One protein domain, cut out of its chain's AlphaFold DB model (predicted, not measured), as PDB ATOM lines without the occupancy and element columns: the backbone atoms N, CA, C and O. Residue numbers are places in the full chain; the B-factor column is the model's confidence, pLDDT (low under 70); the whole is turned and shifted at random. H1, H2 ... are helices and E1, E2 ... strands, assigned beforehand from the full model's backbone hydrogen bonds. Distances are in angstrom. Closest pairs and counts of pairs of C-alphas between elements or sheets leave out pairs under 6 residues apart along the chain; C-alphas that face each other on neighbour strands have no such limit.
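What this domain is: This is residues 738 to 832 of the 852 residues of an uncharacterized protein of Salpingoeca rosetta (strain ATCC 50818 / BSB-021) (UniProt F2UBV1). The chain winds in stacked turns: parallel strands E1, E2 and E3 make one wall, long links 760 to 771 and 779 to 793 return over one face, and antiparallel E4 with H1 ends the stack. Four strands, then one helix, hold under half of 95 printed residues; the class is mixed. The mixed sheet, order E1 E2 E3 E4, with H1 makes two layers. Compact, radius of gyration of the C-alphas 12.2 A, it spans 34 by 28 by 17 A.

How they stand to each other: Within hydrogen-bond range are N 756 of E1 (749 to 759) and O 774 of parallel E2 (772 to 778), 2.8 A; N 777 and O 796 of parallel E3 (794 to 798), 2.8 A; N 814 of E4 (812 to 815), E3's hairpin partner, and O 795, 2.8 A; and every O i to N i+4 pair in H1 (819 to 829). H1 is on the sheet, height 10.2 A, over E4, only just not over E3 with 2 C-alphas; closest C-alphas Leu 814 and Met 822, 6.8 A.

Where its parts are: E1, 17.7 A, begins at C-alpha 749 (8.166, 8.699, 19.257) and bends by 128 degrees at residue 752. E2 measures 15.7 A, E3 13.2 A, E4 10.0 A; H1, 15.5 A, ends at C-alpha 829 (7.687, 25.352, -4.739).

The domain as a whole: The printed part has no cut; the links E1 to E2, E2 to E3 and E3 to E4 are long, and the link E4 to H1 is tight. No printed residue is under pLDDT 70.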
ATOM      1  N   LEU A 738      13.564  21.349  20.359       97.00
ATOM      2  CA  LEU A 738      14.660  20.405  20.148       97.00
ATOM      3  C   LEU A 738      15.721  21.086  19.280       97.00
ATOM      4  O   LEU A 738      15.398  21.596  18.211       97.00
ATOM      5  N   GLN A 739      16.974  21.111  19.712       96.56
ATOM      6  CA  GLN A 739      18.053  21.804  19.016       96.56
ATOM      7  C   GLN A 739      19.279  20.907  18.849       96.56
ATOM      8  O   GLN A 739      19.656  20.171  19.762       96.56
ATOM      9  N   ASN A 740      19.925  21.020  17.688       94.50
ATOM     10  CA  ASN A 740      21.137  20.287  17.331       94.50
ATOM     11  C   ASN A 740      21.027  18.772  17.549       94.50
ATOM     12  O   ASN A 740      21.937  18.130  18.080       94.50
ATOM     13  N   MET A 741      19.890  18.205  17.156       92.06
ATOM     14  CA  MET A 741      19.683  16.765  17.194       92.06
ATOM     15  C   MET A 741      20.495  16.132  16.062       92.06
ATOM     16  O   MET A 741      20.408  16.550  14.907       92.06
ATOM     17  N   ASP A 742      21.308  15.144  16.399       88.94
ATOM     18  CA  ASP A 742      21.940  14.224  15.465       88.94
ATOM     19  C   ASP A 742      21.051  12.993  15.196       88.94
ATOM     20  O   ASP A 742      19.949  12.830  15.731       88.94
ATOM     21  N   GLU A 743      21.546  12.085  14.360       82.44
ATOM     22  CA  GLU A 743      20.808  10.878  13.984       82.44
ATOM     23  C   GLU A 743      20.491   9.953  15.170       82.44
ATOM     24  O   GLU A 743      19.527   9.189  15.108       82.44
ATOM     25  N   ARG A 744      21.278  10.026  16.250       78.50
ATOM     26  CA  ARG A 744      21.145   9.178  17.443       78.50
ATOM     27  C   ARG A 744      20.230   9.790  18.500       78.50
ATOM     28  O   ARG A 744      19.608   9.060  19.265       78.50
ATOM     29  N   THR A 745      20.147  11.114  18.528       77.75
ATOM     30  CA  THR A 745      19.392  11.890  19.517       77.75
ATOM     31  C   THR A 745      17.963  12.167  19.084       77.75
ATOM     32  O   THR A 745      17.142  12.470  19.946       77.75
ATOM     33  N   ASN A 746      17.639  12.028  17.789       73.50
ATOM     34  CA  ASN A 746      16.278  12.192  17.277       73.50
ATOM     35  C   ASN A 746      15.250  11.433  18.134       73.50
ATOM     36  O   ASN A 746      15.477  10.265  18.473       73.50
ATOM     37  N   PRO A 747      14.100  12.058  18.461       76.75
ATOM     38  CA  PRO A 747      13.070  11.353  19.193       76.75
ATOM     39  C   PRO A 747      12.636  10.121  18.423       76.75
ATOM     40  O   PRO A 747      12.573  10.143  17.201       76.75
ATOM     41  N   TYR A 748      12.344   9.042  19.142       84.31
ATOM     42  CA  TYR A 748      11.826   7.815  18.546       84.31
ATOM     43  C   TYR A 748      10.306   7.872  18.410       84.31
ATOM     44  O   TYR A 748       9.742   7.266  17.503       84.31
ATOM     45  N   SER A 749       9.622   8.596  19.303       95.06
ATOM     46  CA  SER A 749       8.166   8.699  19.257       95.06
ATOM     47  C   SER A 749       7.630   9.950  19.948       95.06
ATOM     48  O   SER A 749       7.960  10.242  21.097       95.06
ATOM     49  N   THR A 750       6.733  10.651  19.268       97.12
ATOM     50  CA  THR A 750       5.916  11.727  19.836       97.12
ATOM     51  C   THR A 750       4.451  11.297  19.878       97.12
ATOM     52  O   THR A 750       3.952  10.652  18.953       97.12
ATOM     53  N   ARG A 751       3.729  11.665  20.941       97.56
ATOM     54  CA  ARG A 751       2.288  11.423  21.080       97.56
ATOM     55  C   ARG A 751       1.619  12.595  21.784       97.56
ATOM     56  O   ARG A 751       1.971  12.910  22.911       97.56
ATOM     57  N   ASN A 752       0.600  13.184  21.160       97.31
ATOM     58  CA  ASN A 752      -0.132  14.317  21.735       97.31
ATOM     59  C   ASN A 752       0.808  15.478  22.121       97.31
ATOM     60  O   ASN A 752       0.843  15.917  23.269       97.31
ATOM     61  N   VAL A 753       1.633  15.913  21.166       97.88
ATOM     62  CA  VAL A 753       2.520  17.067  21.322       97.88
ATOM     63  C   VAL A 753       1.894  18.253  20.596       97.88
ATOM     64  O   VAL A 753       1.726  18.196  19.377       97.88
ATOM     65  N   ALA A 754       1.526  19.317  21.308       97.38
ATOM     66  CA  ALA A 754       0.809  20.433  20.683       97.38
ATOM     67  C   ALA A 754       1.731  21.222  19.737       97.38
ATOM     68  O   ALA A 754       1.370  21.513  18.597       97.38
ATOM     69  N   THR A 755       2.960  21.504  20.172       97.75
ATOM     70  CA  THR A 755       3.961  22.221  19.369       97.75
ATOM     71  C   THR A 755       5.327  21.579  19.515       97.75
ATOM     72  O   THR A 755       5.802  21.396  20.633       97.75
ATOM     73  N   CYS A 756       5.982  21.284  18.396       98.06
ATOM     74  CA  CYS A 756       7.368  20.843  18.356       98.06
ATOM     75  C   CYS A 756       8.163  21.752  17.417       98.06
ATOM     76  O   CYS A 756       7.890  21.811  16.217       98.06
ATOM     77  N   ARG A 757       9.144  22.466  17.962       97.31
ATOM     78  CA  ARG A 757      10.109  23.261  17.210       97.31
ATOM     79  C   ARG A 757      11.437  22.524  17.183       97.31
ATOM     80  O   ARG A 757      11.981  22.217  18.234       97.31
ATOM     81  N   VAL A 758      11.955  22.262  15.992       97.44
ATOM     82  CA  VAL A 758      13.248  21.617  15.786       97.44
ATOM     83  C   VAL A 758      14.182  22.619  15.117       97.44
ATOM     84  O   VAL A 758      13.835  23.174  14.074       97.44
ATOM     85  N   LEU A 759      15.338  22.876  15.727       97.12
ATOM     86  CA  LEU A 759      16.320  23.855  15.269       97.12
ATOM     87  C   LEU A 759      17.656  23.190  14.955       97.12
ATOM     88  O   LEU A 759      18.126  22.359  15.731       97.12
ATOM     89  N   GLU A 760      18.289  23.590  13.853       96.31
ATOM     90  CA  GLU A 760      19.701  23.281  13.560       96.31
ATOM     91  C   GLU A 760      20.020  21.772  13.667       96.31
ATOM     92  O   GLU A 760      21.073  21.374  14.147       96.31
ATOM     93  N   SER A 761      19.076  20.912  13.261       96.56
ATOM     94  CA  SER A 761      19.124  19.461  13.507       96.56
ATOM     95  C   SER A 761      19.203  18.623  12.229       96.56
ATOM     96  O   SER A 761      18.662  18.998  11.185       96.56
ATOM     97  N   HIS A 762      19.802  17.438  12.335       95.19
ATOM     98  CA  HIS A 762      19.845  16.413  11.296       95.19
ATOM     99  C   HIS A 762      18.731  15.380  11.511       95.19
ATOM    100  O   HIS A 762      18.793  14.541  12.408       95.19
ATOM    101  N   ILE A 763      17.700  15.419  10.666       95.56
ATOM    102  CA  ILE A 763      16.502  14.585  10.809       95.56
ATOM    103  C   ILE A 763      16.514  13.494   9.729       95.56
ATOM    104  O   ILE A 763      16.531  13.795   8.537       95.56
ATOM    105  N   ASN A 764      16.510  12.221  10.133       92.31
ATOM    106  CA  ASN A 764      16.525  11.085   9.192       92.31
ATOM    107  C   ASN A 764      15.141  10.826   8.591       92.31
ATOM    108  O   ASN A 764      15.007  10.506   7.416       92.31
ATOM    109  N   SER A 765      14.109  10.953   9.418       93.94
ATOM    110  CA  SER A 765      12.721  10.733   9.038       93.94
ATOM    111  C   SER A 765      11.828  11.627   9.882       93.94
ATOM    112  O   SER A 765      12.121  11.876  11.052       93.94
ATOM    113  N   LEU A 766      10.720  12.085   9.301       95.38
ATOM    114  CA  LEU A 766       9.678  12.800  10.038       95.38
ATOM    115  C   LEU A 766       8.717  11.868  10.791       95.38
ATOM    116  O   LEU A 766       7.916  12.353  11.591       95.38
ATOM    117  N   ALA A 767       8.826  10.548  10.598       95.06
ATOM    118  CA  ALA A 767       7.968   9.559  11.250       95.06
ATOM    119  C   ALA A 767       7.896   9.704  12.784       95.06
ATOM    120  O   ALA A 767       6.796   9.589  13.332       95.06
ATOM    121  N   PRO A 768       8.987  10.020  13.512       96.06
ATOM    122  CA  PRO A 768       8.901  10.173  14.960       96.06
ATOM    123  C   PRO A 768       8.031  11.338  15.430       96.06
ATOM    124  O   PRO A 768       7.570  11.333  16.570       96.06
ATOM    125  N   PHE A 769       7.752  12.313  14.561       96.88
ATOM    126  CA  PHE A 769       6.876  13.448  14.847       96.88
ATOM    127  C   PHE A 769       5.386  13.131  14.616       96.88
ATOM    128  O   PHE A 769       4.563  14.042  14.629       96.88
ATOM    129  N   ALA A 770       5.009  11.856  14.426       96.06
ATOM    130  CA  ALA A 770       3.638  11.418  14.125       96.06
ATOM    131  C   ALA A 770       2.554  11.961  15.082       96.06
ATOM    132  O   ALA A 770       1.398  12.116  14.685       96.06
ATOM    133  N   GLY A 771       2.910  12.235  16.342       96.62
ATOM    134  CA  GLY A 771       2.005  12.758  17.361       96.62
ATOM    135  C   GLY A 771       2.041  14.272  17.559       96.62
ATOM    136  O   GLY A 771       1.454  14.732  18.539       96.62
ATOM    137  N   VAL A 772       2.733  15.023  16.696       97.75
ATOM    138  CA  VAL A 772       2.852  16.487  16.758       97.75
ATOM    139  C   VAL A 772       1.714  17.164  15.987       97.75
ATOM    140  O   VAL A 772       1.464  16.827  14.834       97.75
ATOM    141  N   GLN A 773       1.055  18.154  16.597       97.44
ATOM    142  CA  GLN A 773       0.022  18.966  15.936       97.44
ATOM    143  C   GLN A 773       0.619  20.134  15.139       97.44
ATOM    144  O   GLN A 773       0.165  20.403  14.026       97.44
ATOM    145  N   ARG A 774       1.640  20.818  15.678       97.56
ATOM    146  CA  ARG A 774       2.347  21.932  15.021       97.56
ATOM    147  C   ARG A 774       3.851  21.671  14.982       97.56
ATOM    148  O   ARG A 774       4.486  21.642  16.034       97.56
ATOM    149  N   LEU A 775       4.420  21.495  13.791       97.94
ATOM    150  CA  LEU A 775       5.838  21.195  13.582       97.94
ATOM    151  C   LEU A 775       6.540  22.383  12.917       97.94
ATOM    152  O   LEU A 775       6.174  22.799  11.819       97.94
ATOM    153  N   LEU A 776       7.556  22.923  13.585       97.75
ATOM    154  CA  LEU A 776       8.347  24.053  13.110       97.75
ATOM    155  C   LEU A 776       9.789  23.590  12.918       97.75
ATOM    156  O   LEU A 776      10.485  23.347  13.899       97.75
ATOM    157  N   LEU A 777      10.237  23.466  11.674       97.75
ATOM    158  CA  LEU A 777      11.602  23.082  11.324       97.75
ATOM    159  C   LEU A 777      12.377  24.331  10.897       97.75
ATOM    160  O   LEU A 777      12.002  24.998   9.930       97.75
ATOM    161  N   GLU A 778      13.455  24.644  11.610       97.62
ATOM    162  CA  GLU A 778      14.282  25.821  11.349       97.62
ATOM    163  C   GLU A 778      15.753  25.423  11.215       97.62
ATOM    164  O   GLU A 778      16.349  24.885  12.144       97.62
ATOM    165  N   LYS A 779      16.362  25.704  10.060       96.69
ATOM    166  CA  LYS A 779      17.758  25.345   9.759       96.69
ATOM    167  C   LYS A 779      18.062  23.842   9.895       96.69
ATOM    168  O   LYS A 779      19.194  23.468  10.182       96.69
ATOM    169  N   CYS A 780      17.069  22.977   9.700       97.06
ATOM    170  CA  CYS A 780      17.242  21.525   9.781       97.06
ATOM    171  C   CYS A 780      17.685  20.925   8.442       97.06
ATOM    172  O   CYS A 780      17.409  21.491   7.384       97.06
ATOM    173  N   THR A 781      18.303  19.743   8.477       96.00
ATOM    174  CA  THR A 781      18.622  18.962   7.273       96.00
ATOM    175  C   THR A 781      17.861  17.638   7.237       96.00
ATOM    176  O   THR A 781      17.967  16.866   8.192       96.00
ATOM    177  N   PHE A 782      17.141  17.356   6.151       96.00
ATOM    178  CA  PHE A 782      16.415  16.096   5.919       96.00
ATOM    179  C   PHE A 782      16.104  15.903   4.429       96.00
ATOM    180  O   PHE A 782      15.919  16.889   3.718       96.00
ATOM    181  N   ASP A 783      16.033  14.655   3.957       93.56
ATOM    182  CA  ASP A 783      15.897  14.353   2.520       93.56
ATOM    183  C   ASP A 783      14.454  14.194   2.035       93.56
ATOM    184  O   ASP A 783      14.165  14.508   0.884       93.56
ATOM    185  N   SER A 784      13.533  13.744   2.891       93.25
ATOM    186  CA  SER A 784      12.161  13.432   2.477       93.25
ATOM    187  C   SER A 784      11.109  13.941   3.466       93.25
ATOM    188  O   SER A 784      11.288  13.909   4.687       93.25
ATOM    189  N   LEU A 785       9.980  14.385   2.904       94.50
ATOM    190  CA  LEU A 785       8.739  14.719   3.609       94.50
ATOM    191  C   LEU A 785       7.696  13.596   3.522       94.50
ATOM    192  O   LEU A 785       6.589  13.742   4.038       94.50
ATOM    193  N   ASP A 786       8.012  12.467   2.886       92.44
ATOM    194  CA  ASP A 786       7.031  11.409   2.646       92.44
ATOM    195  C   ASP A 786       6.551  10.778   3.953       92.44
ATOM    196  O   ASP A 786       5.425  10.309   4.022       92.44
ATOM    197  N   TYR A 787       7.330  10.859   5.032       93.50
ATOM    198  CA  TYR A 787       6.932  10.420   6.374       93.50
ATOM    199  C   TYR A 787       6.266  11.518   7.216       93.50
ATOM    200  O   TYR A 787       6.293  11.459   8.445       93.50
ATOM    201  N   MET A 788       5.695  12.544   6.579       94.88
ATOM    202  CA  MET A 788       5.005  13.618   7.287       94.88
ATOM    203  C   MET A 788       3.824  13.078   8.123       94.88
ATOM    204  O   MET A 788       3.026  12.284   7.614       94.88
ATOM    205  N   PRO A 789       3.675  13.514   9.389       93.75
ATOM    206  CA  PRO A 789       2.576  13.102  10.257       93.75
ATOM    207  C   PRO A 789       1.198  13.387   9.654       93.75
ATOM    208  O   PRO A 789       0.909  14.511   9.254       93.75
ATOM    209  N   ALA A 790       0.300  12.397   9.666       93.06
ATOM    210  CA  ALA A 790      -1.068  12.568   9.161       93.06
ATOM    211  C   ALA A 790      -1.921  13.549   9.995       93.06
ATOM    212  O   ALA A 790      -2.943  14.029   9.520       93.06
ATOM    213  N   ARG A 791      -1.523  13.834  11.243       93.12
ATOM    214  CA  ARG A 791      -2.245  14.711  12.188       93.12
ATOM    215  C   ARG A 791      -1.679  16.133  12.267       93.12
ATOM    216  O   ARG A 791      -2.012  16.871  13.192       93.12
ATOM    217  N   LEU A 792      -0.792  16.497  11.347       96.69
ATOM    218  CA  LEU A 792      -0.122  17.787  11.373       96.69
ATOM    219  C   LEU A 792      -1.067  18.898  10.898       96.69
ATOM    220  O   LEU A 792      -1.438  18.945   9.733       96.69
ATOM    221  N   THR A 793      -1.432  19.805  11.801       97.25
ATOM    222  CA  THR A 793      -2.264  20.987  11.497       97.25
ATOM    223  C   THR A 793      -1.428  22.158  10.999       97.25
ATOM    224  O   THR A 793      -1.886  22.964  10.200       97.25
ATOM    225  N   THR A 794      -0.178  22.271  11.453       97.69
ATOM    226  CA  THR A 794       0.728  23.341  11.036       97.69
ATOM    227  C   THR A 794       2.106  22.783  10.733       97.69
ATOM    228  O   THR A 794       2.713  22.140  11.591       97.69
ATOM    229  N   LEU A 795       2.623  23.091   9.546       97.75
ATOM    230  CA  LEU A 795       4.009  22.851   9.166       97.75
ATOM    231  C   LEU A 795       4.680  24.179   8.844       97.75
ATOM    232  O   LEU A 795       4.191  24.950   8.019       97.75
ATOM    233  N   ARG A 796       5.842  24.420   9.443       97.06
ATOM    234  CA  ARG A 796       6.713  25.523   9.059       97.06
ATOM    235  C   ARG A 796       8.092  25.009   8.697       97.06
ATOM    236  O   ARG A 796       8.708  24.310   9.493       97.06
ATOM    237  N   LEU A 797       8.571  25.408   7.527       97.81
ATOM    238  CA  LEU A 797       9.937  25.193   7.071       97.81
ATOM    239  C   LEU A 797      10.614  26.554   6.952       97.81
ATOM    240  O   LEU A 797      10.048  27.478   6.368       97.81
ATOM    241  N   HIS A 798      11.802  26.695   7.526       96.81
ATOM    242  CA  HIS A 798      12.574  27.926   7.419       96.81
ATOM    243  C   HIS A 798      14.070  27.628   7.362       96.81
ATOM    244  O   HIS A 798      14.644  27.091   8.308       96.81
ATOM    245  N   ASN A 799      14.708  27.984   6.251       95.69
ATOM    246  CA  ASN A 799      16.126  27.790   5.972       95.69
ATOM    247  C   ASN A 799      16.593  26.326   6.123       95.69
ATOM    248  O   ASN A 799      17.747  26.067   6.466       95.69
ATOM    249  N   CYS A 800      15.700  25.363   5.887       97.25
ATOM    250  CA  CYS A 800      16.018  23.936   5.929       97.25
ATOM    251  C   CYS A 800      16.741  23.492   4.646       97.25
ATOM    252  O   CYS A 800      16.596  24.109   3.591       97.25
ATOM    253  N   ARG A 801      17.515  22.403   4.710       95.88
ATOM    254  CA  ARG A 801      18.277  21.851   3.573       95.88
ATOM    255  C   ARG A 801      18.029  20.357   3.378       95.88
ATOM    256  O   ARG A 801      17.631  19.668   4.313       95.88
ATOM    257  N   MET A 802      18.268  19.855   2.174       94.50
ATOM    258  CA  MET A 802      18.360  18.409   1.927       94.50
ATOM    259  C   MET A 802      19.725  17.897   2.421       94.50
ATOM    260  O   MET A 802      20.677  18.677   2.453       94.50
ATOM    261  N   LYS A 803      19.849  16.636   2.868       89.38
ATOM    262  CA  LYS A 803      21.153  16.104   3.325       89.38
ATOM    263  C   LYS A 803      22.026  15.711   2.139       89.38
ATOM    264  O   LYS A 803      23.197  16.066   2.080       89.38
ATOM    265  N   THR A 804      21.430  14.991   1.196       87.00
ATOM    266  CA  THR A 804      22.081  14.448  -0.006       87.00
ATOM    267  C   THR A 804      22.410  15.519  -1.040       87.00
ATOM    268  O   THR A 804      23.305  15.342  -1.862       87.00
ATOM    269  N   ARG A 805      21.702  16.654  -1.012       76.25
ATOM    270  CA  ARG A 805      21.801  17.701  -2.033       76.25
ATOM    271  C   ARG A 805      22.052  19.058  -1.392       76.25
ATOM    272  O   ARG A 805      21.506  19.374  -0.343       76.25
ATOM    273  N   ARG A 806      22.781  19.938  -2.085       84.62
ATOM    274  CA  ARG A 806      22.972  21.346  -1.668       84.62
ATOM    275  C   ARG A 806      21.695  22.201  -1.775       84.62
ATOM    276  O   ARG A 806      21.753  23.416  -1.587       84.62
ATOM    277  N   HIS A 807      20.546  21.598  -2.081       92.31
ATOM    278  CA  HIS A 807      19.277  22.302  -2.215       92.31
ATOM    279  C   HIS A 807      18.694  22.689  -0.853       92.31
ATOM    280  O   HIS A 807      18.782  21.954   0.135       92.31
ATOM    281  N   LYS A 808      18.075  23.871  -0.823       95.38
ATOM    282  CA  LYS A 808      17.284  24.351   0.308       95.38
ATOM    283  C   LYS A 808      15.825  23.961   0.105       95.38
ATOM    284  O   LYS A 808      15.317  24.061  -1.010       95.38
ATOM    285  N   TRP A 809      15.164  23.564   1.183       96.19
ATOM    286  CA  TRP A 809      13.708  23.509   1.217       96.19
ATOM    287  C   TRP A 809      13.143  24.936   1.125       96.19
ATOM    288  O   TRP A 809      13.792  25.867   1.612       96.19
ATOM    289  N   PRO A 810      11.960  25.138   0.519       96.62
ATOM    290  CA  PRO A 810      11.333  26.448   0.462       96.62
ATOM    291  C   PRO A 810      10.939  26.917   1.863       96.62
ATOM    292  O   PRO A 810      10.473  26.130   2.692       96.62
ATOM    293  N   ASP A 811      11.075  28.218   2.100       96.38
ATOM    294  CA  ASP A 811      10.561  28.858   3.306       96.38
ATOM    295  C   ASP A 811       9.043  28.986   3.191       96.38
ATOM    296  O   ASP A 811       8.530  29.724   2.350       96.38
ATOM    297  N   VAL A 812       8.313  28.241   4.018       96.62
ATOM    298  CA  VAL A 812       6.855  28.150   3.913       96.62
ATOM    299  C   VAL A 812       6.208  27.912   5.274       96.62
ATOM    300  O   VAL A 812       6.771  27.249   6.149       96.62
ATOM    301  N   VAL A 813       5.003  28.458   5.448       96.94
ATOM    302  CA  VAL A 813       4.120  28.204   6.589       96.94
ATOM    303  C   VAL A 813       2.793  27.694   6.047       96.94
ATOM    304  O   VAL A 813       2.129  28.383   5.277       96.94
ATOM    305  N   LEU A 814       2.423  26.479   6.429       96.38
ATOM    306  CA  LEU A 814       1.199  25.807   6.008       96.38
ATOM    307  C   LEU A 814       0.350  25.554   7.249       96.38
ATOM    308  O   LEU A 814       0.835  24.948   8.202       96.38
ATOM    309  N   VAL A 815      -0.893  26.026   7.233       97.25
ATOM    310  CA  VAL A 815      -1.834  25.956   8.360       97.25
ATOM    311  C   VAL A 815      -3.141  25.346   7.860       97.25
ATOM    312  O   VAL A 815      -3.622  25.742   6.798       97.25
ATOM    313  N   ASP A 816      -3.670  24.378   8.605       95.50
ATOM    314  CA  ASP A 816      -4.953  23.699   8.390       95.50
ATOM    315  C   ASP A 816      -5.119  23.107   6.980       95.50
ATOM    316  O   ASP A 816      -6.130  23.299   6.307       95.50
ATOM    317  N   ARG A 817      -4.093  22.379   6.514       95.56
ATOM    318  CA  ARG A 817      -4.073  21.678   5.216       95.56
ATOM    319  C   ARG A 817      -3.961  20.172   5.394       95.56
ATOM    320  O   ARG A 817      -3.385  19.711   6.377       95.56
ATOM    321  N   SER A 818      -4.463  19.398   4.432       96.44
ATOM    322  CA  SER A 818      -4.216  17.951   4.438       96.44
ATOM    323  C   SER A 818      -2.746  17.643   4.134       96.44
ATOM    324  O   SER A 818      -2.016  18.461   3.563       96.44
ATOM    325  N   ARG A 819      -2.293  16.434   4.483       95.88
ATOM    326  CA  ARG A 819      -0.925  15.986   4.185       95.88
ATOM    327  C   ARG A 819      -0.629  16.049   2.684       95.88
ATOM    328  O   ARG A 819       0.444  16.499   2.285       95.88
ATOM    329  N   GLU A 820      -1.578  15.631   1.857       96.69
ATOM    330  CA  GLU A 820      -1.466  15.594   0.399       96.69
ATOM    331  C   GLU A 820      -1.392  17.008  -0.195       96.69
ATOM    332  O   GLU A 820      -0.587  17.258  -1.097       96.69
ATOM    333  N   GLU A 821      -2.165  17.952   0.348       97.25
ATOM    334  CA  GLU A 821      -2.112  19.363  -0.038       97.25
ATOM    335  C   GLU A 821      -0.767  19.994   0.336       97.25
ATOM    336  O   GLU A 821      -0.137  20.636  -0.506       97.25
ATOM    337  N   MET A 822      -0.291  19.775   1.570       97.44
ATOM    338  CA  MET A 822       1.003  20.296   2.020       97.44
ATOM    339  C   MET A 822       2.151  19.781   1.140       97.44
ATOM    340  O   MET A 822       2.988  20.571   0.700       97.44
ATOM    341  N   LEU A 823       2.169  18.479   0.821       96.00
ATOM    342  CA  LEU A 823       3.173  17.889  -0.073       96.00
ATOM    343  C   LEU A 823       3.082  18.452  -1.492       96.00
ATOM    344  O   LEU A 823       4.110  18.755  -2.093       96.00
ATOM    345  N   THR A 824       1.870  18.624  -2.022       96.19
ATOM    346  CA  THR A 824       1.650  19.212  -3.353       96.19
ATOM    347  C   THR A 824       2.183  20.642  -3.426       96.19
ATOM    348  O   THR A 824       2.891  20.985  -4.374       96.19
ATOM    349  N   ILE A 825       1.902  21.469  -2.411       96.81
ATOM    350  CA  ILE A 825       2.393  22.852  -2.334       96.81
ATOM    351  C   ILE A 825       3.921  22.873  -2.266       96.81
ATOM    352  O   ILE A 825       4.554  23.585  -3.042       96.81
ATOM    353  N   ILE A 826       4.527  22.067  -1.389       96.50
ATOM    354  CA  ILE A 826       5.987  22.043  -1.234       96.50
ATOM    355  C   ILE A 826       6.666  21.549  -2.516       96.50
ATOM    356  O   ILE A 826       7.611  22.184  -2.978       96.50
ATOM    357  N   ARG A 827       6.161  20.479  -3.147       94.94
ATOM    358  CA  ARG A 827       6.693  19.967  -4.423       94.94
ATOM    359  C   ARG A 827       6.585  20.994  -5.548       94.94
ATOM    360  O   ARG A 827       7.497  21.086  -6.357       94.94
ATOM    361  N   ARG A 828       5.517  21.798  -5.578       95.56
ATOM    362  CA  ARG A 828       5.350  22.887  -6.555       95.56
ATOM    363  C   ARG A 828       6.330  24.044  -6.336       95.56
ATOM    364  O   ARG A 828       6.705  24.700  -7.302       95.56
ATOM    365  N   LEU A 829       6.711  24.313  -5.087       94.94
ATOM    366  CA  LEU A 829       7.687  25.352  -4.739       94.94
ATOM    367  C   LEU A 829       9.143  24.895  -4.930       94.94
ATOM    368  O   LEU A 829      10.040  25.734  -4.981       94.94
ATOM    369  N   MET A 830       9.386  23.587  -5.033       93.62
ATOM    370  CA  MET A 830      10.713  23.033  -5.291       93.62
ATOM    371  C   MET A 830      11.088  23.157  -6.779       93.62
ATOM    372  O   MET A 830      10.256  22.902  -7.651       93.62
ATOM    373  N   PRO A 831      12.346  23.506  -7.107       90.31
ATOM    374  CA  PRO A 831      12.807  23.529  -8.491       90.31
ATOM    375  C   PRO A 831      12.784  22.117  -9.095       90.31
ATOM    376  O   PRO A 831      13.127  21.144  -8.427       90.31
ATOM    377  N   ALA A 832      12.430  21.997 -10.380       87.12
ATOM    378  CA  ALA A 832      12.296  20.704 -11.066       87.12
ATOM    379  C   ALA A 832      13.578  19.847 -11.027       87.12
ATOM    380  O   ALA A 832      13.496  18.620 -11.003       87.12
TER     381      ALA A 832